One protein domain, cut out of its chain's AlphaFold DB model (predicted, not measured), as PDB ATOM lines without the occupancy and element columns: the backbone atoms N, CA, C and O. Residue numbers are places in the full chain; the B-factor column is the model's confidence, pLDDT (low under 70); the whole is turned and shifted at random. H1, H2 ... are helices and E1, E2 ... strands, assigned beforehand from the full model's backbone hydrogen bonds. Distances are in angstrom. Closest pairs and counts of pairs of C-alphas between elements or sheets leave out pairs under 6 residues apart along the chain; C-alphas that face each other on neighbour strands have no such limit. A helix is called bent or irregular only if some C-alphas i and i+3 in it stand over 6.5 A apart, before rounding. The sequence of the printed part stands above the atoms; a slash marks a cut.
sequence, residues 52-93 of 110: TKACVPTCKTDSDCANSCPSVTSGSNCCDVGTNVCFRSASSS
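What this domain is: This is residues 52 to 93 of the 110 residues of an uncharacterized protein of Polyangiaceae bacterium (UniProt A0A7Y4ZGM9). The domain has little regular structure: a two-stranded hairpin, E1 and E2, with one short turn of helix, H1, packed on E1, and loops for most of the rest. The 42 printed residues, with H1, E1 and E2 in that order, are of mixed class, with 14 in named elements; the antiparallel sheet has the order E1 - E2. The whole is compact, radius of gyration of the C-alphas 9.0 A, and spans 25 by 18 by 15 A.

Where its parts are: E1, residues 76 to 80, is 12.6 A long and begins at C-alpha 76 (194.423, 239.913, 142.182). E2, residues 85 to 89, is 12.5 A long and ends at C-alpha 89 (190.337, 240.275, 139.179). H1, residues 64 to 67, is only just irregular: C-alphas 64 and 67 are 7.0 A apart.

How they stand to each other: E1 and E2 form a hairpin, antiparallel at 145 degrees, with N 78 and O 87 within hydrogen-bond range at 2.9 A. The closest C-alphas of H1 and E1 are those of Ala 66 and Asn 77, 4.9 A. H1 and E2 are only just apart, closest 8.2 A. H1 is too short for an O i to N i+4 pair; of its 1 O i to N i+3 pair, 0 are within range.

The domain as a whole: The C-alphas farthest apart, Thr 58 and Ser 74, are 25.2 A apart. The printed part has no cut and no long link between named elements. Residues 52 to 67 and 71 have pLDDT under 70.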
ATOM      1  N   THR A  52     192.595 223.677 135.683       49.50
ATOM      2  CA  THR A  52     191.906 224.692 136.489       49.50
ATOM      3  C   THR A  52     192.275 224.403 137.945       49.50
ATOM      4  O   THR A  52     191.681 223.535 138.577       49.50
ATOM      5  N   LYS A  53     193.358 225.012 138.449       55.31
ATOM      6  CA  LYS A  53     193.802 224.848 139.837       55.31
ATOM      7  C   LYS A  53     192.626 225.280 140.703       55.31
ATOM      8  O   LYS A  53     192.305 226.464 140.762       55.31
ATOM      9  N   ALA A  54     191.942 224.290 141.261       60.69
ATOM     10  CA  ALA A  54     190.789 224.498 142.103       60.69
ATOM     11  C   ALA A  54     191.235 225.224 143.367       60.69
ATOM     12  O   ALA A  54     192.352 225.032 143.863       60.69
ATOM     13  N   CYS A  55     190.338 226.047 143.884       67.88
ATOM     14  CA  CYS A  55     190.468 226.581 145.222       67.88
ATOM     15  C   CYS A  55     190.696 225.457 146.233       67.88
ATOM     16  O   CYS A  55     190.129 224.370 146.095       67.88
ATOM     17  N   VAL A  56     191.488 225.711 147.276       68.62
ATOM     18  CA  VAL A  56     191.539 224.761 148.388       68.62
ATOM     19  C   VAL A  56     190.152 224.772 149.048       68.62
ATOM     20  O   VAL A  56     189.679 225.838 149.443       68.62
ATOM     21  N   PRO A  57     189.489 223.613 149.212       59.41
ATOM     22  CA  PRO A  57     188.109 223.540 149.704       59.41
ATOM     23  C   PRO A  57     187.944 224.007 151.160       59.41
ATOM     24  O   PRO A  57     186.833 224.057 151.679       59.41
ATOM     25  N   THR A  58     189.041 224.333 151.849       66.62
ATOM     26  CA  THR A  58     189.033 224.868 153.214       66.62
ATOM     27  C   THR A  58     188.850 226.384 153.272       66.62
ATOM     28  O   THR A  58     188.614 226.910 154.360       66.62
ATOM     29  N   CYS A  59     188.960 227.092 152.146       66.31
ATOM     30  CA  CYS A  59     188.823 228.543 152.128       66.31
ATOM     31  C   CYS A  59     187.376 228.965 152.370       66.31
ATOM     32  O   CYS A  59     186.452 228.500 151.705       66.31
ATOM     33  N   LYS A  60     187.183 229.901 153.301       66.94
ATOM     34  CA  LYS A  60     185.858 230.469 153.608       66.94
ATOM     35  C   LYS A  60     185.578 231.795 152.908       66.94
ATOM     36  O   LYS A  60     184.440 232.251 152.918       66.94
ATOM     37  N   THR A  61     186.606 232.433 152.354       63.56
ATOM     38  CA  THR A  61     186.502 233.732 151.678       63.56
ATOM     39  C   THR A  61     187.441 233.774 150.476       63.56
ATOM     40  O   THR A  61     188.500 233.141 150.507       63.56
ATOM     41  N   ASP A  62     187.087 234.536 149.437       65.62
ATOM     42  CA  ASP A  62     187.887 234.664 148.210       65.62
ATOM     43  C   ASP A  62     189.330 235.109 148.502       65.62
ATOM     44  O   ASP A  62     190.274 234.653 147.858       65.62
ATOM     45  N   SER A  63     189.507 235.980 149.505       64.75
ATOM     46  CA  SER A  63     190.807 236.514 149.933       64.75
ATOM     47  C   SER A  63     191.704 235.457 150.580       64.75
ATOM     48  O   SER A  63     192.914 235.472 150.371       64.75
ATOM     49  N   ASP A  64     191.118 234.529 151.339       69.25
ATOM     50  CA  ASP A  64     191.831 233.421 151.992       69.25
ATOM     51  C   ASP A  64     192.397 232.440 150.950       69.25
ATOM     52  O   ASP A  64     193.497 231.905 151.084       69.25
ATOM     53  N   CYS A  65     191.683 232.301 149.832       66.19
ATOM     54  CA  CYS A  65     192.087 231.454 148.722       66.19
ATOM     55  C   CYS A  65     192.935 232.151 147.648       66.19
ATOM     56  O   CYS A  65     193.378 231.482 146.711       66.19
ATOM     57  N   ALA A  66     193.236 233.445 147.782       65.44
ATOM     58  CA  ALA A  66     194.101 234.160 146.838       65.44
ATOM     59  C   ALA A  66     195.484 233.496 146.691       65.44
ATOM     60  O   ALA A  66     196.052 233.473 145.600       65.44
ATOM     61  N   ASN A  67     195.983 232.890 147.777       67.50
ATOM     62  CA  ASN A  67     197.249 232.148 147.813       67.50
ATOM     63  C   ASN A  67     197.138 230.709 147.281       67.50
ATOM     64  O   ASN A  67     198.151 230.081 146.984       67.50
ATOM     65  N   SER A  68     195.920 230.173 147.188       73.19
ATOM     66  CA  SER A  68     195.651 228.840 146.633       73.19
ATOM     67  C   SER A  68     195.603 228.860 145.106       73.19
ATOM     68  O   SER A  68     195.889 227.860 144.443       73.19
ATOM     69  N   CYS A  69     195.252 230.016 144.550       73.94
ATOM     70  CA  CYS A  69     195.188 230.248 143.121       73.94
ATOM     71  C   CYS A  69     196.579 230.527 142.529       73.94
ATOM     72  O   CYS A  69     197.449 231.086 143.202       73.94
ATOM     73  N   PRO A  70     196.821 230.134 141.263       73.75
ATOM     74  CA  PRO A  70     198.094 230.395 140.601       73.75
ATOM     75  C   PRO A  70     198.399 231.894 140.599       73.75
ATOM     76  O   PRO A  70     197.522 232.713 140.343       73.75
ATOM     77  N   SER A  71     199.653 232.248 140.884       67.00
ATOM     78  CA  SER A  71     200.099 233.642 140.848       67.00
ATOM     79  C   SER A  71     199.971 234.213 139.439       67.00
ATOM     80  O   SER A  71     200.270 233.536 138.456       67.00
ATOM     81  N   VAL A  72     199.540 235.468 139.337       71.38
ATOM     82  CA  VAL A  72     199.317 236.141 138.056       71.38
ATOM     83  C   VAL A  72     200.177 237.382 137.992       71.38
ATOM     84  O   VAL A  72     200.407 238.049 138.995       71.38
ATOM     85  N   THR A  73     200.637 237.715 136.792       71.75
ATOM     86  CA  THR A  73     201.571 238.825 136.575       71.75
ATOM     87  C   THR A  73     200.948 240.195 136.866       71.75
ATOM     88  O   THR A  73     201.663 241.173 137.064       71.75
ATOM     89  N   SER A  74     199.615 240.314 136.868       71.06
ATOM     90  CA  SER A  74     198.917 241.569 137.180       71.06
ATOM     91  C   SER A  74     197.498 241.327 137.697       71.06
ATOM     92  O   SER A  74     196.803 240.435 137.206       71.06
ATOM     93  N   GLY A  75     197.037 242.169 138.619       72.44
ATOM     94  CA  GLY A  75     195.727 242.030 139.265       72.44
ATOM     95  C   GLY A  75     195.762 241.111 140.487       72.44
ATOM     96  O   GLY A  75     196.833 240.715 140.943       72.44
ATOM     97  N   SER A  76     194.583 240.789 141.016       74.94
ATOM     98  CA  SER A  76     194.423 239.913 142.182       74.94
ATOM     99  C   SER A  76     193.962 238.525 141.767       74.94
ATOM    100  O   SER A  76     193.115 238.380 140.882       74.94
ATOM    101  N   ASN A  77     194.487 237.509 142.448       78.69
ATOM    102  CA  ASN A  77     193.989 236.147 142.340       78.69
ATOM    103  C   ASN A  77     192.835 235.955 143.298       78.69
ATOM    104  O   ASN A  77     192.975 236.198 144.494       78.69
ATOM    105  N   CYS A  78     191.709 235.526 142.757       78.88
ATOM    106  CA  CYS A  78     190.482 235.352 143.498       78.88
ATOM    107  C   CYS A  78     189.954 233.954 143.293       78.88
ATOM    108  O   CYS A  78     190.229 233.313 142.282       78.88
ATOM    109  N   CYS A  79     189.208 233.488 144.274       79.50
ATOM    110  CA  CYS A  79     188.629 232.168 144.263       79.50
ATOM    111  C   CYS A  79     187.145 232.289 144.511       79.50
ATOM    112  O   CYS A  79     186.741 232.638 145.617       79.50
ATOM    113  N   ASP A  80     186.361 231.911 143.514       76.00
ATOM    114  CA  ASP A  80     184.929 231.795 143.679       76.00
ATOM    115  C   ASP A  80     184.643 230.542 144.518       76.00
ATOM    116  O   ASP A  80     184.733 229.410 144.042       76.00
ATOM    117  N   VAL A  81     184.327 230.750 145.795       74.19
ATOM    118  CA  VAL A  81     184.033 229.667 146.750       74.19
ATOM    119  C   VAL A  81     182.753 228.895 146.406       74.19
ATOM    120  O   VAL A  81     182.592 227.759 146.847       74.19
ATOM    121  N   GLY A  82     181.848 229.476 145.609       71.25
ATOM    122  CA  GLY A  82     180.613 228.822 145.167       71.25
ATOM    123  C   GLY A  82     180.851 227.799 144.057       71.25
ATOM    124  O   GLY A  82     180.216 226.749 144.025       71.25
ATOM    125  N   THR A  83     181.801 228.080 143.169       74.00
ATOM    126  CA  THR A  83     182.142 227.243 142.009       74.00
ATOM    127  C   THR A  83     183.481 226.517 142.159       74.00
ATOM    128  O   THR A  83     183.778 225.625 141.370       74.00
ATOM    129  N   ASN A  84     184.263 226.839 143.195       73.81
ATOM    130  CA  ASN A  84     185.636 226.372 143.426       73.81
ATOM    131  C   ASN A  84     186.606 226.704 142.277       73.81
ATOM    132  O   ASN A  84     187.574 225.977 142.035       73.81
ATOM    133  N   VAL A  85     186.372 227.822 141.582       76.00
ATOM    134  CA  VAL A  85     187.175 228.249 140.430       76.00
ATOM    135  C   VAL A  85     188.013 229.475 140.775       76.00
ATOM    136  O   VAL A  85     187.509 230.496 141.241       76.00
ATOM    137  N   CYS A  86     189.311 229.391 140.487       78.12
ATOM    138  CA  CYS A  86     190.204 230.538 140.535       78.12
ATOM    139  C   CYS A  86     189.981 231.460 139.330       78.12
ATOM    140  O   CYS A  86     189.975 231.012 138.185       78.12
ATOM    141  N   PHE A  87     189.870 232.762 139.578       77.06
ATOM    142  CA  PHE A  87     189.718 233.790 138.558       77.06
ATOM    143  C   PHE A  87     190.633 234.988 138.834       77.06
ATOM    144  O   PHE A  87     191.026 235.264 139.968       77.06
ATOM    145  N   ARG A  88     190.977 235.728 137.775       79.19
ATOM    146  CA  ARG A  88     191.699 236.999 137.896       79.19
ATOM    147  C   ARG A  88     190.724 238.146 138.047       79.19
ATOM    148  O   ARG A  88     189.873 238.353 137.187       79.19
ATOM    149  N   SER A  89     190.933 238.949 139.078       76.81
ATOM    150  CA  SER A  89     190.337 240.275 139.179       76.81
ATOM    151  C   SER A  89     191.347 241.321 138.717       76.81
ATOM    152  O   SER A  89     192.507 241.305 139.127       76.81
ATOM    153  N   ALA A  90     190.912 242.261 137.878       76.75
ATOM    154  CA  ALA A  90     191.707 243.451 137.558       76.75
ATOM    155  C   ALA A  90     191.818 244.414 138.757       76.75
ATOM    156  O   ALA A  90     192.677 245.293 138.774       76.75
ATOM    157  N   SER A  91     190.955 244.240 139.758       74.44
ATOM    158  CA  SER A  91     190.951 245.023 140.989       74.44
ATOM    159  C   SER A  91     192.021 244.514 141.956       74.44
ATOM    160  O   SER A  91     192.410 243.347 141.915       74.44
ATOM    161  N   SER A  92     192.461 245.369 142.879       71.94
ATOM    162  CA  SER A  92     193.367 245.019 143.990       71.94
ATOM    163  C   SER A  92     192.714 244.149 145.076       71.94
ATOM    164  O   SER A  92     193.366 243.772 146.046       71.94
ATOM    165  N   SER A  93     191.431 243.826 144.917       70.69
ATOM    166  CA  SER A  93     190.659 242.961 145.802       70.69
ATOM    167  C   SER A  93     189.709 242.074 145.002       70.69
ATOM    168  O   SER A  93     189.330 242.386 143.866       70.69
TER     169      SER A  93